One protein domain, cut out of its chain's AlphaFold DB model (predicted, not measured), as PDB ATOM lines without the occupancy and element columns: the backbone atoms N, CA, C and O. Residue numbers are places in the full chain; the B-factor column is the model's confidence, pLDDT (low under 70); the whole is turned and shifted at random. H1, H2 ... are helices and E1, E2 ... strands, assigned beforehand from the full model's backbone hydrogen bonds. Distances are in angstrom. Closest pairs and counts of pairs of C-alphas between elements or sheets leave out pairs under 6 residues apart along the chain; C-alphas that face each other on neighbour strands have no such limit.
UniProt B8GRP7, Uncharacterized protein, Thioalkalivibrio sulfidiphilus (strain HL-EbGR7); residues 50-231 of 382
ATOM      1  N   ASP A  50     -15.314  68.462 -33.712       67.25
ATOM      2  CA  ASP A  50     -14.281  67.692 -33.002       67.25
ATOM      3  C   ASP A  50     -13.113  68.577 -32.556       67.25
ATOM      4  O   ASP A  50     -12.606  68.436 -31.440       67.25
ATOM      5  N   THR A  51     -12.716  69.538 -33.393       67.75
ATOM      6  CA  THR A  51     -11.667  70.513 -33.070       67.75
ATOM      7  C   THR A  51     -12.101  71.403 -31.910       67.75
ATOM      8  O   THR A  51     -11.369  71.539 -30.934       67.75
ATOM      9  N   VAL A  52     -13.328  71.927 -31.969       68.12
ATOM     10  CA  VAL A  52     -13.941  72.711 -30.885       68.12
ATOM     11  C   VAL A  52     -13.928  71.934 -29.565       68.12
ATOM     12  O   VAL A  52     -13.454  72.443 -28.549       68.12
ATOM     13  N   ARG A  53     -14.391  70.676 -29.572       70.12
ATOM     14  CA  ARG A  53     -14.383  69.816 -28.378       70.12
ATOM     15  C   ARG A  53     -12.978  69.608 -27.826       70.12
ATOM     16  O   ARG A  53     -12.772  69.750 -26.623       70.12
ATOM     17  N   THR A  54     -12.024  69.293 -28.697       70.44
ATOM     18  CA  THR A  54     -10.628  69.038 -28.316       70.44
ATOM     19  C   THR A  54     -10.015  70.257 -27.633       70.44
ATOM     20  O   THR A  54      -9.424  70.145 -26.564       70.44
ATOM     21  N   TRP A  55     -10.208  71.439 -28.209       74.06
ATOM     22  CA  TRP A  55      -9.595  72.668 -27.720       74.06
ATOM     23  C   TRP A  55     -10.249  73.163 -26.431       74.06
ATOM     24  O   TRP A  55      -9.557  73.620 -25.525       74.06
ATOM     25  N   ASN A  56     -11.567  72.999 -26.301       73.88
ATOM     26  CA  ASN A  56     -12.269  73.296 -25.054       73.88
ATOM     27  C   ASN A  56     -11.849  72.343 -23.928       73.88
ATOM     28  O   ASN A  56     -11.617  72.796 -22.810       73.88
ATOM     29  N   ARG A  57     -11.676  71.046 -24.224       74.94
ATOM     30  CA  ARG A  57     -11.142  70.064 -23.266       74.94
ATOM     31  C   ARG A  57      -9.725  70.421 -22.825       74.94
ATOM     32  O   ARG A  57      -9.427  70.355 -21.639       74.94
ATOM     33  N   PHE A  58      -8.869  70.818 -23.767       81.50
ATOM     34  CA  PHE A  58      -7.510  71.259 -23.461       81.50
ATOM     35  C   PHE A  58      -7.530  72.461 -22.515       81.50
ATOM     36  O   PHE A  58      -6.886  72.439 -21.471       81.50
ATOM     37  N   ALA A  59      -8.299  73.495 -22.863       81.56
ATOM     38  CA  ALA A  59      -8.348  74.731 -22.100       81.56
ATOM     39  C   ALA A  59      -8.947  74.531 -20.693       81.56
ATOM     40  O   ALA A  59      -8.428  75.099 -19.731       81.56
ATOM     41  N   ASP A  60      -9.951  73.658 -20.541       77.88
ATOM     42  CA  ASP A  60     -10.387  73.218 -19.211       77.88
ATOM     43  C   ASP A  60      -9.264  72.497 -18.456       77.88
ATOM     44  O   ASP A  60      -9.013  72.819 -17.298       77.88
ATOM     45  N   GLY A  61      -8.525  71.596 -19.108       80.50
ATOM     46  CA  GLY A  61      -7.381  70.916 -18.500       80.50
ATOM     47  C   GLY A  61      -6.359  71.888 -17.897       80.50
ATOM     48  O   GLY A  61      -5.865  71.658 -16.793       80.50
ATOM     49  N   ILE A  62      -6.090  73.017 -18.559       90.25
ATOM     50  CA  ILE A  62      -5.234  74.076 -18.000       90.25
ATOM     51  C   ILE A  62      -5.844  74.647 -16.710       90.25
ATOM     52  O   ILE A  62      -5.148  74.796 -15.706       90.25
ATOM     53  N   TYR A  63      -7.143  74.955 -16.708       84.81
ATOM     54  CA  TYR A  63      -7.822  75.480 -15.522       84.81
ATOM     55  C   TYR A  63      -7.840  74.476 -14.362       84.81
ATOM     56  O   TYR A  63      -7.619  74.853 -13.211       84.81
ATOM     57  N   GLN A  64      -8.004  73.186 -14.646       80.25
ATOM     58  CA  GLN A  64      -7.930  72.148 -13.619       80.25
ATOM     59  C   GLN A  64      -6.524  72.021 -13.011       80.25
ATOM     60  O   GLN A  64      -6.403  71.865 -11.796       80.25
ATOM     61  N   LEU A  65      -5.452  72.160 -13.804       85.62
ATOM     62  CA  LEU A  65      -4.089  72.243 -13.256       85.62
ATOM     63  C   LEU A  65      -3.925  73.436 -12.307       85.62
ATOM     64  O   LEU A  65      -3.317  73.304 -11.246       85.62
ATOM     65  N   HIS A  66      -4.488  74.594 -12.663       89.00
ATOM     66  CA  HIS A  66      -4.486  75.759 -11.781       89.00
ATOM     67  C   HIS A  66      -5.174  75.455 -10.442       89.00
ATOM     68  O   HIS A  66      -4.591  75.696  -9.385       89.00
ATOM     69  N   LEU A  67      -6.380  74.880 -10.469       80.56
ATOM     70  CA  LEU A  67      -7.105  74.515  -9.248       80.56
ATOM     71  C   LEU A  67      -6.349  73.486  -8.397       80.56
ATOM     72  O   LEU A  67      -6.459  73.509  -7.169       80.56
ATOM     73  N   GLN A  68      -5.570  72.603  -9.024       80.50
ATOM     74  CA  GLN A  68      -4.710  71.664  -8.310       80.50
ATOM     75  C   GLN A  68      -3.594  72.384  -7.543       80.50
ATOM     76  O   GLN A  68      -3.404  72.115  -6.360       80.50
ATOM     77  N   HIS A  69      -2.909  73.347  -8.163       83.69
ATOM     78  CA  HIS A  69      -1.899  74.154  -7.471       83.69
ATOM     79  C   HIS A  69      -2.470  74.887  -6.250       83.69
ATOM     80  O   HIS A  69      -1.845  74.895  -5.194       83.69
ATOM     81  N   LEU A  70      -3.678  75.456  -6.365       77.69
ATOM     82  CA  LEU A  70      -4.332  76.145  -5.242       77.69
ATOM     83  C   LEU A  70      -4.677  75.216  -4.069       77.69
ATOM     84  O   LEU A  70      -4.879  75.683  -2.952       77.69
ATOM     85  N   ARG A  71      -4.807  73.915  -4.331       75.38
ATOM     86  CA  ARG A  71      -5.120  72.898  -3.325       75.38
ATOM     87  C   ARG A  71      -3.873  72.392  -2.619       75.38
ATOM     88  O   ARG A  71      -3.902  72.207  -1.407       75.38
ATOM     89  N   ASP A  72      -2.826  72.117  -3.387       75.44
ATOM     90  CA  ASP A  72      -1.637  71.418  -2.896       75.44
ATOM     91  C   ASP A  72      -0.621  72.366  -2.258       75.44
ATOM     92  O   ASP A  72       0.325  71.929  -1.606       75.44
ATOM     93  N   THR A  73      -0.774  73.669  -2.477       81.19
ATOM     94  CA  THR A  73       0.199  74.680  -2.079       81.19
ATOM     95  C   THR A  73      -0.512  75.837  -1.395       81.19
ATOM     96  O   THR A  73      -1.608  76.234  -1.783       81.19
ATOM     97  N   GLU A  74       0.114  76.405  -0.367       88.62
ATOM     98  CA  GLU A  74      -0.336  77.681   0.177       88.62
ATOM     99  C   GLU A  74      -0.025  78.784  -0.839       88.62
ATOM    100  O   GLU A  74       1.114  78.913  -1.292       88.62
ATOM    101  N   VAL A  75      -1.030  79.570  -1.230       90.25
ATOM    102  CA  VAL A  75      -0.900  80.513  -2.347       90.25
ATOM    103  C   VAL A  75      -1.026  81.957  -1.891       90.25
ATOM    104  O   VAL A  75      -1.974  82.343  -1.209       90.25
ATOM    105  N   ARG A  76      -0.092  82.786  -2.360       94.06
ATOM    106  CA  ARG A  76      -0.153  84.247  -2.285       94.06
ATOM    107  C   ARG A  76      -0.568  84.810  -3.638       94.06
ATOM    108  O   ARG A  76      -0.025  84.409  -4.663       94.06
ATOM    109  N   THR A  77      -1.471  85.786  -3.648       87.44
ATOM    110  CA  THR A  77      -1.963  86.400  -4.889       87.44
ATOM    111  C   THR A  77      -1.548  87.859  -5.046       87.44
ATOM    112  O   THR A  77      -1.473  88.599  -4.066       87.44
ATOM    113  N   GLU A  78      -1.338  88.296  -6.287       92.75
ATOM    114  CA  GLU A  78      -1.213  89.711  -6.661       92.75
ATOM    115  C   GLU A  78      -2.186  90.027  -7.795       92.75
ATOM    116  O   GLU A  78      -2.210  89.302  -8.786       92.75
ATOM    117  N   THR A  79      -2.938  91.123  -7.684       88.94
ATOM    118  CA  THR A  79      -3.907  91.543  -8.708       88.94
ATOM    119  C   THR A  79      -3.484  92.856  -9.350       88.94
ATOM    120  O   THR A  79      -3.028  93.771  -8.660       88.94
ATOM    121  N   ARG A  80      -3.639  92.965 -10.671       91.00
ATOM    122  CA  ARG A  80      -3.313  94.156 -11.468       91.00
ATOM    123  C   ARG A  80      -4.431  94.432 -12.470       91.00
ATOM    124  O   ARG A  80      -4.989  93.493 -13.023       91.00
ATOM    125  N   ALA A  81      -4.752  95.697 -12.716       87.88
ATOM    126  CA  ALA A  81      -5.608  96.063 -13.844       87.88
ATOM    127  C   ALA A  81      -4.821  95.935 -15.158       87.88
ATOM    128  O   ALA A  81      -3.603  96.146 -15.176       87.88
ATOM    129  N   GLY A  82      -5.503  95.583 -16.241       86.50
ATOM    130  CA  GLY A  82      -4.908  95.474 -17.561       86.50
ATOM    131  C   GLY A  82      -5.945  95.527 -18.675       86.50
ATOM    132  O   GLY A  82      -7.149  95.397 -18.469       86.50
ATOM    133  N   GLY A  83      -5.468  95.720 -19.893       85.75
ATOM    134  CA  GLY A  83      -6.346  95.845 -21.038       85.75
ATOM    135  C   GLY A  83      -5.581  96.195 -22.295       85.75
ATOM    136  O   GLY A  83      -4.377  95.957 -22.413       85.75
ATOM    137  N   TYR A  84      -6.311  96.740 -23.252       84.12
ATOM    138  CA  TYR A  84      -5.833  97.017 -24.595       84.12
ATOM    139  C   TYR A  84      -5.654  98.522 -24.825       84.12
ATOM    140  O   TYR A  84      -6.225  99.327 -24.088       84.12
ATOM    141  N   PRO A  85      -4.877  98.933 -25.846       83.31
ATOM    142  CA  PRO A  85      -4.770 100.338 -26.219       83.31
ATOM    143  C   PRO A  85      -6.143 100.996 -26.390       83.31
ATOM    144  O   PRO A  85      -7.112 100.356 -26.811       83.31
ATOM    145  N   GLU A  86      -6.222 102.286 -26.079       80.12
ATOM    146  CA  GLU A  86      -7.457 103.057 -26.201       80.12
ATOM    147  C   GLU A  86      -8.029 102.962 -27.628       80.12
ATOM    148  O   GLU A  86      -7.297 103.003 -28.618       80.12
ATOM    149  N   GLY A  87      -9.345 102.755 -27.737       73.69
ATOM    150  CA  GLY A  87     -10.020 102.492 -29.014       73.69
ATOM    151  C   GLY A  87      -9.959 101.037 -29.509       73.69
ATOM    152  O   GLY A  87     -10.545 100.737 -30.546       73.69
ATOM    153  N   SER A  88      -9.302 100.125 -28.780       72.75
ATOM    154  CA  SER A  88      -9.328  98.671 -29.030       72.75
ATOM    155  C   SER A  88     -10.214  97.925 -28.020       72.75
ATOM    156  O   SER A  88     -10.688  98.519 -27.054       72.75
ATOM    157  N   LEU A  89     -10.438  96.621 -28.259       68.62
ATOM    158  CA  LEU A  89     -11.176  95.643 -27.429       68.62
ATOM    159  C   LEU A  89     -11.348  96.051 -25.951       68.62
ATOM    160  O   LEU A  89     -10.494  95.765 -25.123       68.62
ATOM    161  N   GLY A  90     -12.459  96.715 -25.618       73.06
ATOM    162  CA  GLY A  90     -12.826  97.053 -24.236       73.06
ATOM    163  C   GLY A  90     -11.893  98.011 -23.478       73.06
ATOM    164  O   GLY A  90     -12.136  98.263 -22.301       73.06
ATOM    165  N   GLY A  91     -10.882  98.583 -24.140       82.81
ATOM    166  CA  GLY A  91     -10.006  99.618 -23.591       82.81
ATOM    167  C   GLY A  91      -8.965  99.138 -22.564       82.81
ATOM    168  O   GLY A  91      -8.765  97.933 -22.379       82.81
ATOM    169  N   PRO A  92      -8.268 100.081 -21.903       85.25
ATOM    170  CA  PRO A  92      -7.099  99.803 -21.060       85.25
ATOM    171  C   PRO A  92      -7.399  99.062 -19.749       85.25
ATOM    172  O   PRO A  92      -6.470  98.521 -19.160       85.25
ATOM    173  N   ASP A  93      -8.669  98.968 -19.345       86.00
ATOM    174  CA  ASP A  93      -9.118  98.303 -18.108       86.00
ATOM    175  C   ASP A  93     -10.000  97.068 -18.384       86.00
ATOM    176  O   ASP A  93     -10.865  96.694 -17.584       86.00
ATOM    177  N   PHE A  94      -9.831  96.444 -19.553       85.69
ATOM    178  CA  PHE A  94     -10.683  95.346 -20.012       85.69
ATOM    179  C   PHE A  94     -10.682  94.120 -19.083       85.69
ATOM    180  O   PHE A  94     -11.713  93.457 -18.940       85.69
ATOM    181  N   PHE A  95      -9.556  93.824 -18.432       87.69
ATOM    182  CA  PHE A  95      -9.419  92.707 -17.503       87.69
ATOM    183  C   PHE A  95      -8.667  93.099 -16.228       87.69
ATOM    184  O   PHE A  95      -7.932  94.082 -16.169       87.69
ATOM    185  N   HIS A  96      -8.791  92.275 -15.198       87.19
ATOM    186  CA  HIS A  96      -7.833  92.250 -14.103       87.19
ATOM    187  C   HIS A  96      -7.061  90.936 -14.141       87.19
ATOM    188  O   HIS A  96      -7.622  89.858 -14.315       87.19
ATOM    189  N   GLU A  97      -5.750  91.035 -14.010       92.31
ATOM    190  CA  GLU A  97      -4.831  89.913 -14.005       92.31
ATOM    191  C   GLU A  97      -4.493  89.538 -12.565       92.31
ATOM    192  O   GLU A  97      -4.046  90.380 -11.785       92.31
ATOM    193  N   VAL A  98      -4.702  88.273 -12.217       90.00
ATOM    194  CA  VAL A  98      -4.344  87.697 -10.923       90.00
ATOM    195  C   VAL A  98      -3.163  86.759 -11.118       90.00
ATOM    196  O   VAL A  98      -3.223  85.802 -11.893       90.00
ATOM    197  N   HIS A  99      -2.076  87.033 -10.409       96.56
ATOM    198  CA  HIS A  99      -0.918  86.159 -10.304       96.56
ATOM    199  C   HIS A  99      -1.039  85.321  -9.042       96.56
ATOM    200  O   HIS A  99      -1.292  85.863  -7.968       96.56
ATOM    201  N   TYR A 100      -0.797  84.023  -9.168       96.06
ATOM    202  CA  TYR A 100      -0.820  83.072  -8.065       96.06
ATOM    203  C   TYR A 100       0.596  82.566  -7.848       96.06
ATOM    204  O   TYR A 100       1.192  81.992  -8.761       96.06
ATOM    205  N   TYR A 101       1.141  82.791  -6.661       96.19
ATOM    206  CA  TYR A 101       2.480  82.367  -6.282       96.19
ATOM    207  C   TYR A 101       2.403  81.319  -5.181       96.19
ATOM    208  O   TYR A 101       1.614  81.463  -4.250       96.19
ATOM    209  N   ASP A 102       3.270  80.319  -5.248       95.56
ATOM    210  CA  ASP A 102       3.591  79.477  -4.101       95.56
ATOM    211  C   ASP A 102       4.131  80.378  -2.981       95.56
ATOM    212  O   ASP A 102       5.105  81.113  -3.176       95.56
ATOM    213  N   ALA A 103       3.473  80.370  -1.823       92.00
ATOM    214  CA  ALA A 103       3.816  81.232  -0.701       92.00
ATOM    215  C   ALA A 103       5.173  80.877  -0.075       92.00
ATOM    216  O   ALA A 103       5.855  81.770   0.429       92.00
ATOM    217  N   ALA A 104       5.583  79.608  -0.131       94.38
ATOM    218  CA  ALA A 104       6.834  79.134   0.447       94.38
ATOM    219  C   ALA A 104       8.027  79.428  -0.466       94.38
ATOM    220  O   ALA A 104       9.071  79.888  -0.001       94.38
ATOM    221  N   THR A 105       7.887  79.171  -1.768       95.31
ATOM    222  CA  THR A 105       9.004  79.295  -2.722       95.31
ATOM    223  C   THR A 105       9.018  80.620  -3.486       95.31
ATOM    224  O   THR A 105      10.032  80.974  -4.089       95.31
ATOM    225  N   GLY A 106       7.902  81.353  -3.504       95.44
ATOM    226  CA  GLY A 106       7.716  82.550  -4.324       95.44
ATOM    227  C   GLY A 106       7.569  82.264  -5.824       95.44
ATOM    228  O   GLY A 106       7.493  83.205  -6.617       95.44
ATOM    229  N   ARG A 107       7.536  80.989  -6.234       95.19
ATOM    230  CA  ARG A 107       7.394  80.584  -7.638       95.19
ATOM    231  C   ARG A 107       6.006  80.951  -8.151       95.19
ATOM    232  O   ARG A 107       5.011  80.784  -7.456       95.19
ATOM    233  N   LEU A 108       5.935  81.445  -9.382       96.81
ATOM    234  CA  LEU A 108       4.670  81.792 -10.022       96.81
ATOM    235  C   LEU A 108       3.989  80.526 -10.555       96.81
ATOM    236  O   LEU A 108       4.478  79.927 -11.501       96.81
ATOM    237  N   LEU A 109       2.845  80.161  -9.993       96.00
ATOM    238  CA  LEU A 109       2.091  78.952 -10.335       96.00
ATOM    239  C   LEU A 109       1.172  79.167 -11.539       96.00
ATOM    240  O   LEU A 109       1.052  78.297 -12.404       96.00
ATOM    241  N   SER A 110       0.529  80.332 -11.614       97.44
ATOM    242  CA  SER A 110      -0.379  80.670 -12.711       97.44
ATOM    243  C   SER A 110      -0.661  82.166 -12.808       97.44
ATOM    244  O   SER A 110      -0.527  82.905 -11.828       97.44
ATOM    245  N   ARG A 111      -1.112  82.605 -13.985       96.44
ATOM    246  CA  ARG A 111      -1.689  83.932 -14.234       96.44
ATOM    247  C   ARG A 111      -3.059  83.763 -14.866       96.44
ATOM    248  O   ARG A 111      -3.196  82.974 -15.797       96.44
ATOM    249  N   ILE A 112      -4.052  84.492 -14.373       92.31
ATOM    250  CA  ILE A 112      -5.400  84.474 -14.945       92.31
ATOM    251  C   ILE A 112      -5.866  85.902 -15.155       92.31
ATOM    252  O   ILE A 112      -5.844  86.705 -14.227       92.31
ATOM    253  N   GLN A 113      -6.295  86.203 -16.373       91.50
ATOM    254  CA  GLN A 113      -6.941  87.459 -16.716       91.50
ATOM    255  C   GLN A 113      -8.450  87.247 -16.679       91.50
ATOM    256  O   GLN A 113      -8.971  86.396 -17.396       91.50
ATOM    257  N   TRP A 114      -9.141  88.026 -15.859       82.62
ATOM    258  CA  TRP A 114     -10.589  87.987 -15.679       82.62
ATOM    259  C   TRP A 114     -11.205  89.249 -16.267       82.62
ATOM    260  O   TRP A 114     -10.752  90.353 -15.960       82.62
ATOM    261  N   GLU A 115     -12.237  89.119 -17.097       85.06
ATOM    262  CA  GLU A 115     -12.888  90.284 -17.701       85.06
ATOM    263  C   GLU A 115     -13.527  91.176 -16.629       85.06
ATOM    264  O   GLU A 115     -14.322  90.723 -15.804       85.06
ATOM    265  N   THR A 116     -13.234  92.475 -16.670       82.94
ATOM    266  CA  THR A 116     -13.743  93.445 -15.691       82.94
ATOM    267  C   THR A 116     -15.266  93.570 -15.766       82.94
ATOM    268  O   THR A 116     -15.943  93.641 -14.743       82.94
ATOM    269  N   ALA A 117     -15.826  93.549 -16.980       78.69
ATOM    270  CA  ALA A 117     -17.270  93.644 -17.202       78.69
ATOM    271  C   ALA A 117     -18.023  92.333 -16.904       78.69
ATOM    272  O   ALA A 117     -19.238  92.352 -16.712       78.69
ATOM    273  N   GLN A 118     -17.321  91.195 -16.871       71.50
ATOM    274  CA  GLN A 118     -17.894  89.865 -16.674       71.50
ATOM    275  C   GLN A 118     -16.997  89.059 -15.736       71.50
ATOM    276  O   GLN A 118     -16.250  88.190 -16.165       71.50
ATOM    277  N   VAL A 119     -17.100  89.333 -14.438       63.56
ATOM    278  CA  VAL A 119     -16.146  88.878 -13.406       63.56
ATOM    279  C   VAL A 119     -15.963  87.357 -13.269       63.56
ATOM    280  O   VAL A 119     -15.026  86.921 -12.615       63.56
ATOM    281  N   GLN A 120     -16.838  86.543 -13.864       62.47
ATOM    282  CA  GLN A 120     -16.715  85.075 -13.908       62.47
ATOM    283  C   GLN A 120     -16.082  84.561 -15.212       62.47
ATOM    284  O   GLN A 120     -15.949  83.357 -15.413       62.47
ATOM    285  N   THR A 121     -15.725  85.464 -16.123       74.38
ATOM    286  CA  THR A 121     -15.226  85.131 -17.453       74.38
ATOM    287  C   THR A 121     -13.715  85.254 -17.481       74.38
ATOM    288  O   THR A 121     -13.159  86.333 -17.266       74.38
ATOM    289  N   ILE A 122     -13.056  84.139 -17.783       82.62
ATOM    290  CA  ILE A 122     -11.616  84.096 -18.016       82.62
ATOM    291  C   ILE A 122     -11.343  84.609 -19.430       82.62
ATOM    292  O   ILE A 122     -11.824  84.051 -20.414       82.62
ATOM    293  N   HIS A 123     -10.544  85.664 -19.516       86.19
ATOM    294  CA  HIS A 123     -10.005  86.199 -20.760       86.19
ATOM    295  C   HIS A 123      -8.768  85.415 -21.214       86.19
ATOM    296  O   HIS A 123      -8.634  85.058 -22.384       86.19
ATOM    297  N   SER A 124      -7.871  85.080 -20.286       90.50
ATOM    298  CA  SER A 124      -6.766  84.154 -20.543       90.50
ATOM    299  C   SER A 124      -6.287  83.464 -19.270       90.50
ATOM    300  O   SER A 124      -6.474  83.969 -18.162       90.50
ATOM    301  N   ILE A 125      -5.659  82.304 -19.436       91.88
ATOM    302  CA  ILE A 125      -5.043  81.534 -18.359       91.88
ATOM    303  C   ILE A 125      -3.669  81.036 -18.794       91.88
ATOM    304  O   ILE A 125      -3.506  80.524 -19.900       91.88
ATOM    305  N   GLN A 126      -2.688  81.165 -17.901       95.94
ATOM    306  CA  GLN A 126      -1.371  80.555 -18.029       95.94
ATOM    307  C   GLN A 126      -1.023  79.776 -16.760       95.94
ATOM    308  O   GLN A 126      -1.190  80.300 -15.658       95.94
ATOM    309  N   VAL A 127      -0.516  78.552 -16.900       97.06
ATOM    310  CA  VAL A 127      -0.102  77.690 -15.779       97.06
ATOM    311  C   VAL A 127       1.322  77.206 -16.003       97.06
ATOM    312  O   VAL A 127       1.656  76.784 -17.108       97.06
ATOM    313  N   TYR A 128       2.150  77.254 -14.960       97.12
ATOM    314  CA  TYR A 128       3.574  76.922 -15.027       97.12
ATOM    315  C   TYR A 128       3.890  75.697 -14.177       97.12
ATOM    316  O   TYR A 128       3.566  75.647 -12.991       97.12
ATOM    317  N   LEU A 129       4.594  74.737 -14.768       94.94
ATOM    318  CA  LEU A 129       5.143  73.573 -14.087       94.94
ATOM    319  C   LEU A 129       6.657  73.716 -14.003       94.94
ATOM    320  O   LEU A 129       7.320  73.987 -15.008       94.94
ATOM    321  N   HIS A 130       7.197  73.521 -12.807       94.62
ATOM    322  CA  HIS A 130       8.615  73.717 -12.530       94.62
ATOM    323  C   HIS A 130       9.340  72.378 -12.379       94.62
ATOM    324  O   HIS A 130       8.722  71.374 -12.025       94.62
ATOM    325  N   ASP A 131      10.639  72.365 -12.669       92.25
ATOM    326  CA  ASP A 131      11.539  71.296 -12.240       92.25
ATOM    327  C   ASP A 131      11.911  71.440 -10.751       92.25
ATOM    328  O   ASP A 131      11.494  72.384 -10.067       92.25
ATOM    329  N   ASP A 132      12.692  70.488 -10.242       88.38
ATOM    330  CA  ASP A 132      13.101  70.443  -8.835       88.38
ATOM    331  C   ASP A 132      13.958  71.665  -8.458       88.38
ATOM    332  O   ASP A 132      13.846  72.209  -7.353       88.38
ATOM    333  N   GLU A 133      14.735  72.187  -9.412       91.06
ATOM    334  CA  GLU A 133      15.510  73.419  -9.255       91.06
ATOM    335  C   GLU A 133      14.647  74.694  -9.299       91.06
ATOM    336  O   GLU A 133      15.116  75.778  -8.946       91.06
ATOM    337  N   GLY A 134      13.371  74.591  -9.675       92.12
ATOM    338  CA  GLY A 134      12.431  75.708  -9.727       92.12
ATOM    339  C   GLY A 134      12.423  76.491 -11.026       92.12
ATOM    340  O   GLY A 134      11.912  77.611 -11.056       92.12
ATOM    341  N   ARG A 135      12.979  75.936 -12.097       94.62
ATOM    342  CA  ARG A 135      12.905  76.502 -13.441       94.62
ATOM    343  C   ARG A 135      11.633  76.007 -14.114       94.62
ATOM    344  O   ARG A 135      11.218  74.871 -13.915       94.62
ATOM    345  N   VAL A 136      11.003  76.849 -14.929       96.00
ATOM    346  CA  VAL A 136       9.806  76.447 -15.686       96.00
ATOM    347  C   VAL A 136      10.207  75.359 -16.672       96.00
ATOM    348  O   VAL A 136      11.024  75.632 -17.543       96.00
ATOM    349  N   ARG A 137       9.645  74.159 -16.549       95.50
ATOM    350  CA  ARG A 137       9.854  73.036 -17.475       95.50
ATOM    351  C   ARG A 137       8.775  73.000 -18.552       95.50
ATOM    352  O   ARG A 137       9.069  72.726 -19.711       95.50
ATOM    353  N   VAL A 138       7.535  73.284 -18.161       95.75
ATOM    354  CA  VAL A 138       6.380  73.353 -19.062       95.75
ATOM    355  C   VAL A 138       5.539  74.557 -18.667       95.75
ATOM    356  O   VAL A 138       5.329  74.788 -17.477       95.75
ATOM    357  N   ASP A 139       5.030  75.302 -19.641       96.25
ATOM    358  CA  ASP A 139       3.904  76.200 -19.399       96.25
ATOM    359  C   ASP A 139       2.792  76.005 -20.422       96.25
ATOM    360  O   ASP A 139       3.032  75.735 -21.600       96.25
ATOM    361  N   TYR A 140       1.569  76.123 -19.925       95.44
ATOM    362  CA  TYR A 140       0.339  76.012 -20.686       95.44
ATOM    363  C   TYR A 140      -0.324  77.371 -20.765       95.44
ATOM    364  O   TYR A 140      -0.390  78.068 -19.754       95.44
ATOM    365  N   TYR A 141      -0.866  77.719 -21.926       92.81
ATOM    366  CA  TYR A 141      -1.581  78.971 -22.140       92.81
ATOM    367  C   TYR A 141      -2.870  78.747 -22.927       92.81
ATOM    368  O   TYR A 141      -2.880  77.994 -23.898       92.81
ATOM    369  N   ALA A 142      -3.944  79.431 -22.541       89.94
ATOM    370  CA  ALA A 142      -5.150  79.569 -23.349       89.94
ATOM    371  C   ALA A 142      -5.656  81.014 -23.313       89.94
ATOM    372  O   ALA A 142      -5.769  81.609 -22.240       89.94
ATOM    373  N   ALA A 143      -6.007  81.557 -24.481       85.44
ATOM    374  CA  ALA A 143      -6.667  82.856 -24.610       85.44
ATOM    375  C   ALA A 143      -8.056  82.727 -25.236       85.44
ATOM    376  O   ALA A 143      -8.211  82.181 -26.332       85.44
ATOM    377  N   TYR A 144      -9.044  83.321 -24.579       76.00
ATOM    378  CA  TYR A 144     -10.427  83.396 -25.024       76.00
ATOM    379  C   TYR A 144     -10.687  84.787 -25.588       76.00
ATOM    380  O   TYR A 144     -11.333  85.630 -24.970       76.00
ATOM    381  N   LEU A 145     -10.156  85.048 -26.784       61.91
ATOM    382  CA  LEU A 145     -10.440  86.305 -27.469       61.91
ATOM    383  C   LEU A 145     -11.967  86.455 -27.632       61.91
ATOM    384  O   LEU A 145     -12.618  85.484 -28.027       61.91
ATOM    385  N   PRO A 146     -12.556  87.644 -27.389       55.41
ATOM    386  CA  PRO A 146     -14.013  87.822 -27.392       55.41
ATOM    387  C   PRO A 146     -14.727  87.362 -28.672       55.41
ATOM    388  O   PRO A 146     -15.895  86.988 -28.623       55.41
ATOM    389  N   VAL A 147     -14.023  87.351 -29.807       52.50
ATOM    390  CA  VAL A 147     -14.520  86.895 -31.119       52.50
ATOM    391  C   VAL A 147     -14.367  85.382 -31.366       52.50
ATOM    392  O   VAL A 147     -14.930  84.863 -32.327       52.50
ATOM    393  N   PHE A 148     -13.637  84.662 -30.507       56.12
ATOM    394  CA  PHE A 148     -13.227  83.261 -30.687       56.12
ATOM    395  C   PHE A 148     -13.517  82.380 -29.457       56.12
ATOM    396  O   PHE A 148     -12.783  81.439 -29.162       56.12
ATOM    397  N   ARG A 149     -14.601  82.661 -28.722       59.34
ATOM    398  CA  ARG A 149     -14.919  81.955 -27.463       59.34
ATOM    399  C   ARG A 149     -15.202  80.454 -27.618       59.34
ATOM    400  O   ARG A 149     -15.015  79.718 -26.659       59.34
ATOM    401  N   ASN A 150     -15.619  79.999 -28.803       53.50
ATOM    402  CA  ASN A 150     -16.019  78.602 -29.026       53.50
ATOM    403  C   ASN A 150     -14.858  77.664 -29.403       53.50
ATOM    404  O   ASN A 150     -15.059  76.457 -29.425       53.50
ATOM    405  N   ALA A 151     -13.666  78.192 -29.690       59.75
ATOM    406  CA  ALA A 151     -12.425  77.429 -29.804       59.75
ATOM    407  C   ALA A 151     -11.264  78.407 -29.579       59.75
ATOM    408  O   ALA A 151     -10.978  79.202 -30.481       59.75
ATOM    409  N   PRO A 152     -10.624  78.418 -28.396       61.78
ATOM    410  CA  PRO A 152      -9.572  79.382 -28.101       61.78
ATOM    411  C   PRO A 152      -8.392  79.176 -29.056       61.78
ATOM    412  O   PRO A 152      -7.560  78.304 -28.826       61.78
ATOM    413  N   MET A 153      -8.322  79.993 -30.119       57.69
ATOM    414  CA  MET A 153      -7.354  79.890 -31.232       57.69
ATOM    415  C   MET A 153      -5.882  79.836 -30.777       57.69
ATOM    416  O   MET A 153      -5.023  79.374 -31.523       57.69
ATOM    417  N   ASN A 154      -5.615  80.248 -29.537       73.00
ATOM    418  CA  ASN A 154      -4.300  80.272 -28.920       73.00
ATOM    419  C   ASN A 154      -4.282  79.385 -27.668       73.00
ATOM    420  O   ASN A 154      -4.152  79.888 -26.552       73.00
ATOM    421  N   THR A 155      -4.448  78.078 -27.855       84.69
ATOM    422  CA  THR A 155      -4.099  77.072 -26.846       84.69
ATOM    423  C   THR A 155      -2.692  76.577 -27.136       84.69
ATOM    424  O   THR A 155      -2.440  75.989 -28.186       84.69
ATOM    425  N   LEU A 156      -1.764  76.891 -26.238       89.69
ATOM    426  CA  LEU A 156      -0.337  76.697 -26.447       89.69
ATOM    427  C   LEU A 156       0.250  75.854 -25.319       89.69
ATOM    428  O   LEU A 156      -0.096  76.029 -24.148       89.69
ATOM    429  N   VAL A 157       1.183  74.985 -25.684       93.81
ATOM    430  CA  VAL A 157       2.077  74.300 -24.751       93.81
ATOM    431  C   VAL A 157       3.512  74.659 -25.095       93.81
ATOM    432  O   VAL A 157       3.931  74.543 -26.245       93.81
ATOM    433  N   ASN A 158       4.264  75.110 -24.099       95.00
ATOM    434  CA  ASN A 158       5.665  75.474 -24.235       95.00
ATOM    435  C   ASN A 158       6.513  74.504 -23.414       95.00
ATOM    436  O   ASN A 158       6.369  74.434 -22.193       95.00
ATOM    437  N   LEU A 159       7.412  73.779 -24.075       96.00
ATOM    438  CA  LEU A 159       8.419  72.942 -23.424       96.00
ATOM    439  C   LEU A 159       9.713  73.740 -23.291       96.00
ATOM    440  O   LEU A 159      10.174  74.311 -24.279       96.00
ATOM    441  N   HIS A 160      10.303  73.774 -22.098       96.19
ATOM    442  CA  HIS A 160      11.499  74.564 -21.793       96.19
ATOM    443  C   HIS A 160      12.703  73.666 -21.528       96.19
ATOM    444  O   HIS A 160      12.598  72.646 -20.847       96.19
ATOM    445  N   ALA A 161      13.862  74.084 -22.028       95.25
ATOM    446  CA  ALA A 161      15.147  73.453 -21.765       95.25
ATOM    447  C   ALA A 161      16.185  74.495 -21.343       95.25
ATOM    448  O   ALA A 161      16.178  75.643 -21.796       95.25
ATOM    449  N   TYR A 162      17.101  74.060 -20.480       93.69
ATOM    450  CA  TYR A 162      18.165  74.888 -19.927       93.69
ATOM    451  C   TYR A 162      19.502  74.173 -20.105       93.69
ATOM    452  O   TYR A 162      19.654  73.032 -19.666       93.69
ATOM    453  N   HIS A 163      20.475  74.835 -20.730       90.69
ATOM    454  CA  HIS A 163      21.815  74.291 -20.939       90.69
ATOM    455  C   HIS A 163      22.878  75.362 -20.675       90.69
ATOM    456  O   HIS A 163      23.145  76.218 -21.518       90.69
ATOM    457  N   GLY A 164      23.472  75.337 -19.479       90.31
ATOM    458  CA  GLY A 164      24.353  76.414 -19.028       90.31
ATOM    459  C   GLY A 164      23.599  77.746 -18.975       90.31
ATOM    460  O   GLY A 164      22.594  77.857 -18.277       90.31
ATOM    461  N   GLU A 165      24.069  78.739 -19.732       92.31
ATOM    462  CA  GLU A 165      23.417  80.052 -19.861       92.31
ATOM    463  C   GLU A 165      22.325  80.095 -20.942       92.31
ATOM    464  O   GLU A 165      21.658  81.119 -21.099       92.31
ATOM    465  N   LEU A 166      22.145  79.015 -21.707       93.88
ATOM    466  CA  LEU A 166      21.119  78.938 -22.738       93.88
ATOM    467  C   LEU A 166      19.768  78.569 -22.133       93.88
ATOM    468  O   LEU A 166      19.642  77.604 -21.376       93.88
ATOM    469  N   ARG A 167      18.747  79.313 -22.549       95.19
ATOM    470  CA  ARG A 167      17.341  79.018 -22.312       95.19
ATOM    471  C   ARG A 167      16.644  78.881 -23.652       95.19
ATOM    472  O   ARG A 167      16.605  79.843 -24.420       95.19
ATOM    473  N   ALA A 168      16.058  77.717 -23.886       94.75
ATOM    474  CA  ALA A 168      15.268  77.441 -25.069       94.75
ATOM    475  C   ALA A 168      13.835  77.079 -24.693       94.75
ATOM    476  O   ALA A 168      13.600  76.470 -23.647       94.75
ATOM    477  N   PHE A 169      12.888  77.413 -25.562       94.50
ATOM    478  CA  PHE A 169      11.571  76.804 -25.527       94.50
ATOM    479  C   PHE A 169      11.062  76.469 -26.924       94.50
ATOM    480  O   PHE A 169      11.419  77.115 -27.913       94.50
ATOM    481  N   ARG A 170      10.203  75.453 -26.974       93.56
ATOM    482  CA  ARG A 170       9.497  74.997 -28.168       93.56
ATOM    483  C   ARG A 170       8.004  74.986 -27.881       93.56
ATOM    484  O   ARG A 170       7.566  74.401 -26.892       93.56
ATOM    485  N   GLN A 171       7.249  75.654 -28.739       92.56
ATOM    486  CA  GLN A 171       5.819  75.867 -28.607       92.56
ATOM    487  C   GLN A 171       5.041  74.981 -29.572       92.56
ATOM    488  O   GLN A 171       5.383  74.888 -30.754       92.56
ATOM    489  N   PHE A 172       3.940  74.421 -29.088       88.94
ATOM    490  CA  PHE A 172       2.978  73.670 -29.881       88.94
ATOM    491  C   PHE A 172       1.565  74.207 -29.674       88.94
ATOM    492  O   PHE A 172       1.271  74.791 -28.630       88.94
ATOM    493  N   ASP A 173       0.696  73.998 -30.661       85.88
ATOM    494  CA  ASP A 173      -0.746  74.177 -30.491       85.88
ATOM    495  C   ASP A 173      -1.388  72.948 -29.820       85.88
ATOM    496  O   ASP A 173      -0.758  71.895 -29.681       85.88
ATOM    497  N   ALA A 174      -2.659  73.053 -29.423       80.62
ATOM    498  CA  ALA A 174      -3.399  71.946 -28.803       80.62
ATOM    499  C   ALA A 174      -3.582  70.706 -29.700       80.62
ATOM    500  O   ALA A 174      -4.013  69.664 -29.212       80.62
ATOM    501  N   SER A 175      -3.268  70.790 -30.997       77.12
ATOM    502  CA  SER A 175      -3.267  69.627 -31.900       77.12
ATOM    503  C   SER A 175      -1.896  68.942 -31.959       77.12
ATOM    504  O   SER A 175      -1.741  67.934 -32.644       77.12
ATOM    505  N   GLY A 176      -0.898  69.478 -31.247       80.31
ATOM    506  CA  GLY A 176       0.468  68.968 -31.198       80.31
ATOM    507  C   GLY A 176       1.372  69.489 -32.314       80.31
ATOM    508  O   GLY A 176       2.524  69.059 -32.398       80.31
ATOM    509  N   ASN A 177       0.905  70.419 -33.156       82.06
ATOM    510  CA  ASN A 177       1.745  70.984 -34.208       82.06
ATOM    511  C   ASN A 177       2.693  72.023 -33.620       82.06
ATOM    512  O   ASN A 177       2.266  72.919 -32.888       82.06
ATOM    513  N   ARG A 178       3.973  71.952 -33.991       87.00
ATOM    514  CA  ARG A 178       4.961  72.963 -33.610       87.00
ATOM    515  C   ARG A 178       4.595  74.312 -34.231       87.00
ATOM    516  O   ARG A 178       4.351  74.400 -35.432       87.00
ATOM    517  N   ARG A 179       4.573  75.357 -33.406       84.25
ATOM    518  CA  ARG A 179       4.219  76.728 -33.800       84.25
ATOM    519  C   ARG A 179       5.416  77.657 -33.793       84.25
ATOM    520  O   ARG A 179       5.533  78.485 -34.687       84.25
ATOM    521  N   TYR A 180       6.273  77.524 -32.784       86.12
ATOM    522  CA  TYR A 180       7.327  78.491 -32.537       86.12
ATOM    523  C   TYR A 180       8.485  77.900 -31.725       86.12
ATOM    524  O   TYR A 180       8.307  76.938 -30.976       86.12
ATOM    525  N   GLU A 181       9.672  78.480 -31.880       89.38
ATOM    526  CA  GLU A 181      10.889  78.123 -31.163       89.38
ATOM    527  C   GLU A 181      11.718  79.369 -30.878       89.38
ATOM    528  O   GLU A 181      11.880  80.247 -31.731       89.38
ATOM    529  N   GLN A 182      12.305  79.405 -29.688       91.12
ATOM    530  CA  GLN A 182      13.189  80.482 -29.284       91.12
ATOM    531  C   GLN A 182      14.303  79.952 -28.395       91.12
ATOM    532  O   GLN A 182      14.048  79.172 -27.481       91.12
ATOM    533  N   CYS A 183      15.526  80.423 -28.619       92.25
ATOM    534  CA  CYS A 183      16.654  80.169 -27.735       92.25
ATOM    535  C   CYS A 183      17.469  81.434 -27.520       92.25
ATOM    536  O   CYS A 183      17.762  82.170 -28.460       92.25
ATOM    537  N   ARG A 184      17.822  81.709 -26.268       93.69
ATOM    538  CA  ARG A 184      18.540  82.922 -25.874       93.69
ATOM    539  C   ARG A 184      19.550  82.585 -24.788       93.69
ATOM    540  O   ARG A 184      19.267  81.747 -23.935       93.69
ATOM    541  N   GLY A 185      20.695  83.257 -24.781       93.50
ATOM    542  CA  GLY A 185      21.693  83.097 -23.723       93.50
ATOM    543  C   GLY A 185      23.104  83.368 -24.212       93.50
ATOM    544  O   GLY A 185      23.293  84.171 -25.126       93.50
ATOM    545  N   ARG A 186      24.090  82.692 -23.616       93.81
ATOM    546  CA  ARG A 186      25.473  82.700 -24.103       93.81
ATOM    547  C   ARG A 186      25.935  81.302 -24.482       93.81
ATOM    548  O   ARG A 186      25.718  80.353 -23.730       93.81
ATOM    549  N   LEU A 187      26.602  81.197 -25.625       90.38
ATOM    550  CA  LEU A 187      27.269  79.990 -26.099       90.38
ATOM    551  C   LEU A 187      28.744  80.332 -26.310       90.38
ATOM    552  O   LEU A 187      29.057  81.271 -27.031       90.38
ATOM    553  N   GLU A 188      29.637  79.624 -25.614       90.06
ATOM    554  CA  GLU A 188      31.095  79.833 -25.715       90.06
ATOM    555  C   GLU A 188      31.543  81.290 -25.457       90.06
ATOM    556  O   GLU A 188      32.549  81.766 -25.968       90.06
ATOM    557  N   GLY A 189      30.796  82.012 -24.614       89.38
ATOM    558  CA  GLY A 189      31.067  83.408 -24.264       89.38
ATOM    559  C   GLY A 189      30.407  84.437 -25.189       89.38
ATOM    560  O   GLY A 189      30.333  85.612 -24.815       89.38
ATOM    561  N   GLU A 190      29.839  84.027 -26.320       90.06
ATOM    562  CA  GLU A 190      29.117  84.907 -27.242       90.06
ATOM    563  C   GLU A 190      27.612  84.901 -26.973       90.06
ATOM    564  O   GLU A 190      27.040  83.893 -26.562       90.06
ATOM    565  N   SER A 191      26.956  86.043 -27.179       91.62
ATOM    566  CA  SER A 191      25.502  86.148 -27.031       91.62
ATOM    567  C   SER A 191      24.798  85.441 -28.185       91.62
ATOM    568  O   SER A 191      25.025  85.777 -29.345       91.62
ATOM    569  N   LEU A 192      23.887  84.526 -27.862       89.81
ATOM    570  CA  LEU A 192      23.072  83.788 -28.819       89.81
ATOM    571  C   LEU A 192      21.606  84.216 -28.720       89.81
ATOM    572  O   LEU A 192      21.046  84.328 -27.625       89.81
ATOM    573  N   TRP A 193      20.983  84.416 -29.879       88.75
ATOM    574  CA  TRP A 193      19.557  84.685 -30.016       88.75
ATOM    575  C   TRP A 193      19.014  84.025 -31.281       88.75
ATOM    576  O   TRP A 193      19.347  84.438 -32.389       88.75
ATOM    577  N   LEU A 194      18.168  83.018 -31.102       86.81
ATOM    578  CA  LEU A 194      17.469  82.295 -32.161       86.81
ATOM    579  C   LEU A 194      15.963  82.458 -31.953       86.81
ATOM    580  O   LEU A 194      15.478  82.304 -30.829       86.81
ATOM    581  N   ASP A 195      15.240  82.791 -33.020       81.44
ATOM    582  CA  ASP A 195      13.825  83.161 -32.981       81.44
ATOM    583  C   ASP A 195      13.157  82.799 -34.320       81.44
ATOM    584  O   ASP A 195      13.497  83.372 -35.355       81.44
ATOM    585  N   ALA A 196      12.250  81.820 -34.310       67.75
ATOM    586  CA  ALA A 196      11.674  81.226 -35.521       67.75
ATOM    587  C   ALA A 196      10.266  81.744 -35.906       67.75
ATOM    588  O   ALA A 196       9.608  81.132 -36.743       67.75
ATOM    589  N   GLU A 197       9.754  82.828 -35.302       54.72
ATOM    590  CA  GLU A 197       8.322  83.197 -35.414       54.72
ATOM    591  C   GLU A 197       7.978  83.924 -36.723       54.72
ATOM    592  O   GLU A 197       6.830  83.901 -37.156       54.72
ATOM    593  N   PHE A 198       8.954  84.576 -37.363       39.41
ATOM    594  CA  PHE A 198       8.680  85.524 -38.458       39.41
ATOM    595  C   PHE A 198       9.467  85.285 -39.744       39.41
ATOM    596  O   PHE A 198       9.069  85.758 -40.807       39.41
ATOM    597  N   PHE A 199      10.548  84.519 -39.669       40.50
ATOM    598  CA  PHE A 199      11.308  84.072 -40.823       40.50
ATOM    599  C   PHE A 199      11.507  82.574 -40.633       40.50
ATOM    600  O   PHE A 199      11.943  82.188 -39.546       40.50
ATOM    601  N   PRO A 200      11.172  81.716 -41.616       51.22
ATOM    602  CA  PRO A 200      11.598  80.329 -41.541       51.22
ATOM    603  C   PRO A 200      13.111  80.360 -41.337       51.22
ATOM    604  O   PRO A 200      13.831  80.916 -42.168       51.22
ATOM    605  N   MET A 201      13.567  79.855 -40.188       57.59
ATOM    606  CA  MET A 201      14.985  79.597 -39.974       57.59
ATOM    607  C   MET A 201      15.389  78.731 -41.161       57.59
ATOM    608  O   MET A 201      14.765  77.689 -41.383       57.59
ATOM    609  N   ASP A 202      16.300  79.221 -42.001       62.44
ATOM    610  CA  ASP A 202      16.721  78.442 -43.158       62.44
ATOM    611  C   ASP A 202      17.249  77.069 -42.688       62.44
ATOM    612  O   ASP A 202      17.617  76.892 -41.519       62.44
ATOM    613  N   GLU A 203      17.266  76.076 -43.579       64.75
ATOM    614  CA  GLU A 203      17.742  74.727 -43.232       64.75
ATOM    615  C   GLU A 203      19.149  74.756 -42.608       64.75
ATOM    616  O   GLU A 203      19.429  74.000 -41.678       64.75
ATOM    617  N   SER A 204      20.001  75.700 -43.024       66.75
ATOM    618  CA  SER A 204      21.366  75.837 -42.512       66.75
ATOM    619  C   SER A 204      21.414  76.225 -41.028       66.75
ATOM    620  O   SER A 204      22.294  75.770 -40.293       66.75
ATOM    621  N   VAL A 205      20.443  77.010 -40.548       73.38
ATOM    622  CA  VAL A 205      20.333  77.371 -39.131       73.38
ATOM    623  C   VAL A 205      19.844  76.184 -38.303       73.38
ATOM    624  O   VAL A 205      20.390  75.949 -37.225       73.38
ATOM    625  N   VAL A 206      18.871  75.410 -38.788       77.44
ATOM    626  CA  VAL A 206      18.339  74.233 -38.068       77.44
ATOM    627  C   VAL A 206      19.387  73.114 -37.961       77.44
ATOM    628  O   VAL A 206      19.443  72.402 -36.958       77.44
ATOM    629  N   GLU A 207      20.282  72.998 -38.942       81.06
ATOM    630  CA  GLU A 207      21.389  72.029 -38.926       81.06
ATOM    631  C   GLU A 207      22.599  72.472 -38.075       81.06
ATOM    632  O   GLU A 207      23.466  71.652 -37.721       81.06
ATOM    633  N   SER A 208      22.658  73.755 -37.699       85.81
ATOM    634  CA  SER A 208      23.786  74.346 -36.971       85.81
ATOM    635  C   SER A 208      24.020  73.720 -35.588       85.81
ATOM    636  O   SER A 208      23.100  73.262 -34.902       85.81
ATOM    637  N   ASP A 209      25.276  73.748 -35.123       87.56
ATOM    638  CA  ASP A 209      25.620  73.327 -33.759       87.56
ATOM    639  C   ASP A 209      24.895  74.174 -32.702       87.56
ATOM    640  O   ASP A 209      24.458  73.642 -31.681       87.56
ATOM    641  N   ALA A 210      24.706  75.472 -32.962       87.25
ATOM    642  CA  ALA A 210      23.988  76.377 -32.066       87.25
ATOM    643  C   ALA A 210      22.525  75.944 -31.875       87.25
ATOM    644  O   ALA A 210      22.045  75.877 -30.741       87.25
ATOM    645  N   TYR A 211      21.834  75.575 -32.957       89.56
ATOM    646  CA  TYR A 211      20.466  75.062 -32.885       89.56
ATOM    647  C   TYR A 211      20.407  73.727 -32.139       89.56
ATOM    648  O   TYR A 211      19.617  73.581 -31.204       89.56
ATOM    649  N   ARG A 212      21.298  72.777 -32.462       89.94
ATOM    650  CA  ARG A 212      21.371  71.481 -31.763       89.94
ATOM    651  C   ARG A 212      21.645  71.637 -30.264       89.94
ATOM    652  O   ARG A 212      21.038  70.929 -29.465       89.94
ATOM    653  N   ARG A 213      22.499  72.582 -29.859       90.25
ATOM    654  CA  ARG A 213      22.764  72.901 -28.441       90.25
ATOM    655  C   ARG A 213      21.564  73.531 -27.737       90.25
ATOM    656  O   ARG A 213      21.346  73.250 -26.563       90.25
ATOM    657  N   CYS A 214      20.805  74.363 -28.441       90.31
ATOM    658  CA  CYS A 214      19.619  75.025 -27.909       90.31
ATOM    659  C   CYS A 214      18.425  74.081 -27.758       90.31
ATOM    660  O   CYS A 214      17.812  74.019 -26.696       90.31
ATOM    661  N   PHE A 215      18.083  73.355 -28.820       91.38
ATOM    662  CA  PHE A 215      16.808  72.648 -28.924       91.38
ATOM    663  C   PHE A 215      16.942  71.126 -28.863       91.38
ATOM    664  O   PHE A 215      15.933  70.452 -28.706       91.38
ATOM    665  N   GLY A 216      18.155  70.565 -28.915       87.81
ATOM    666  CA  GLY A 216      18.366  69.110 -28.966       87.81
ATOM    667  C   GLY A 216      17.879  68.329 -27.738       87.81
ATOM    668  O   GLY A 216      17.755  67.112 -27.806       87.81
ATOM    669  N   MET A 217      17.585  69.014 -26.627       86.12
ATOM    670  CA  MET A 217      16.983  68.418 -25.426       86.12
ATOM    671  C   MET A 217      15.449  68.496 -25.407       86.12
ATOM    672  O   MET A 217      14.819  67.910 -24.529       86.12
ATOM    673  N   LEU A 218      14.843  69.240 -26.333       91.44
ATOM    674  CA  LEU A 218      13.397  69.383 -26.436       91.44
ATOM    675  C   LEU A 218      12.832  68.341 -27.396       91.44
ATOM    676  O   LEU A 218      13.400  68.056 -28.447       91.44
ATOM    677  N   GLN A 219      11.671  67.794 -27.044       86.44
ATOM    678  CA  GLN A 219      10.945  66.875 -27.913       86.44
ATOM    679  C   GLN A 219      10.532  67.584 -29.209       86.44
ATOM    680  O   GLN A 219      10.165  68.757 -29.189       86.44
ATOM    681  N   GLU A 220      10.578  66.889 -30.347       84.56
ATOM    682  CA  GLU A 220      10.102  67.426 -31.638       84.56
ATOM    683  C   GLU A 220       8.571  67.501 -31.727       84.56
ATOM    684  O   GLU A 220       8.031  68.183 -32.593       84.56
ATOM    685  N   GLN A 221       7.864  66.817 -30.826       85.38
ATOM    686  CA  GLN A 221       6.406  66.778 -30.745       85.38
ATOM    687  C   GLN A 221       5.962  67.071 -29.312       85.38
ATOM    688  O   GLN A 221       6.701  66.793 -28.372       85.38
ATOM    689  N   ALA A 222       4.736  67.573 -29.145       82.81
ATOM    690  CA  ALA A 222       4.160  67.812 -27.821       82.81
ATOM    691  C   ALA A 222       3.920  66.516 -27.020       82.81
ATOM    692  O   ALA A 222       3.893  66.554 -25.793       82.81
ATOM    693  N   GLY A 223       3.735  65.376 -27.699       85.38
ATOM    694  CA  GLY A 223       3.602  64.067 -27.059       85.38
ATOM    695  C   GLY A 223       2.485  64.028 -26.016       85.38
ATOM    696  O   GLY A 223       1.356  64.422 -26.285       85.38
ATOM    697  N   GLU A 224       2.805  63.567 -24.810       79.62
ATOM    698  CA  GLU A 224       1.857  63.476 -23.693       79.62
ATOM    699  C   GLU A 224       1.360  64.839 -23.182       79.62
ATOM    700  O   GLU A 224       0.296  64.917 -22.570       79.62
ATOM    701  N   HIS A 225       2.076  65.924 -23.493       86.88
ATOM    702  CA  HIS A 225       1.723  67.277 -23.072       86.88
ATOM    703  C   HIS A 225       0.538  67.870 -23.849       86.88
ATOM    704  O   HIS A 225       0.061  68.939 -23.471       86.88
ATOM    705  N   ILE A 226       0.024  67.183 -24.882       84.19
ATOM    706  CA  ILE A 226      -1.258  67.536 -25.527       84.19
ATOM    707  C   ILE A 226      -2.464  67.350 -24.591       84.19
ATOM    708  O   ILE A 226      -3.569  67.771 -24.911       84.19
ATOM    709  N   ASP A 227      -2.256  66.725 -23.432       81.12
ATOM    710  CA  ASP A 227      -3.197  66.704 -22.324       81.12
ATOM    711  C   ASP A 227      -2.545  67.382 -21.109       81.12
ATOM    712  O   ASP A 227      -1.679  66.775 -20.475       81.12
ATOM    713  N   PRO A 228      -2.951  68.610 -20.730       83.94
ATOM    714  CA  PRO A 228      -2.403  69.283 -19.552       83.94
ATOM    715  C   PRO A 228      -2.507  68.430 -18.280       83.94
ATOM    716  O   PRO A 228      -1.632  68.455 -17.415       83.94
ATOM    717  N   LEU A 229      -3.534  67.583 -18.182       75.06
ATOM    718  CA  LEU A 229      -3.754  66.717 -17.029       75.06
ATOM    719  C   LEU A 229      -2.884  65.465 -17.038       75.06
ATOM    720  O   LEU A 229      -2.905  64.723 -16.052       75.06
ATOM    721  N   HIS A 230      -2.083  65.236 -18.082       76.81
ATOM    722  CA  HIS A 230      -1.073  64.188 -18.086       76.81
ATOM    723  C   HIS A 230      -0.132  64.312 -16.881       76.81
ATOM    724  O   HIS A 230       0.184  63.314 -16.241       76.81
ATOM    725  N   HIS A 231       0.234  65.532 -16.486       72.50
ATOM    726  CA  HIS A 231       1.094  65.765 -15.323       72.50
ATOM    727  C   HIS A 231       0.491  65.277 -13.999       72.50
ATOM    728  O   HIS A 231       1.221  64.996 -13.053       72.50
TER     729      HIS A 231
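This is residues 50 to 231 of the 382 residues of an uncharacterized protein of Thioalkalivibrio sulfidiphilus (strain HL-EbGR7) (UniProt B8GRP7). One long antiparallel sheet of nine strands, twisted and curled like an open trough, makes the body; the long helix H1 crosses slantwise over the outer side of the curve, with the small H3 farther along the same face. The other face has no named helix, and after H3 the last stretch runs back along the sheet to H5, which meets H1. The printed part has 182 residues, with H1 first, then E1 to E9 in that order along the chain and across the sheet, then H2 to H5; the class is mixed, helices and strands. The whole is compact, with a radius of gyration of the C-alphas of 17.7 A and spans of 50 by 38 by 36 A.

The sheet is a meander, each strand the antiparallel neighbour of the one before: E1, residues 75 to 82; E2, 95 to 102; E3, 108 to 115; E4, 122 to 130; E5, 136 to 143; E6, 154 to 163; E7, 166 to 173; E8, 178 to 187; and E9, 190 to 195. E1 and E9 are its edge strands. From edge to edge the strands' lines turn by 69 degrees and the way across turns by 83 degrees. In the hairpin E5 and E6, N 141 and O 156 are within hydrogen-bond range at 2.9 A; in the hairpin E8 and E9, N 183 and O 194 are, at 2.9 A. H1, residues 50 to 72, is on the sheet at a height of 9.3 A, over E2 to E6, only just over E2 and E5 with 3 C-alphas each, and slantwise at 54 degrees to E6 on the local plane; its closest C-alphas to E5 are Ala 59 and Ala 142, 5.9 A. H3, residues 209 to 215, is on the sheet with H1 in two layers, helices on one face of a sheet; its height is 8.2 A, and the C-alphas of Cys 214 and Ala 168 of E7 are closest, 5.7 A. H2, residues 203 to 207, is not on the sheet. H4, residues 223 to 226, and H5, residues 228 to 231, only graze it. H5 touches residues 58 to 65 of H1, closest at the C-alphas of Pro 228 and Gly 61, 5.3 A. In H1, H2 and H3 every O i to N i+4 pair is within hydrogen-bond range; H4 and H5 are too short for one.

H1 begins at C-alpha 50 (-14.281, 67.692, -33.002) and is 32.9 A long. E6 is 28.0 A and E8 24.6 A, bending by 50 degrees at residue 184. H5 ends at C-alpha 231 (1.094, 65.765, -15.323).

The C-alphas of Ala 117 and Glu 188 are farthest apart, 51.0 A. The printed part has no cut. The link E1 to E2, residues 83 to 94, is long. Confidence is under 70 at 24 residues, among them 145 to 153 and 196 to 204.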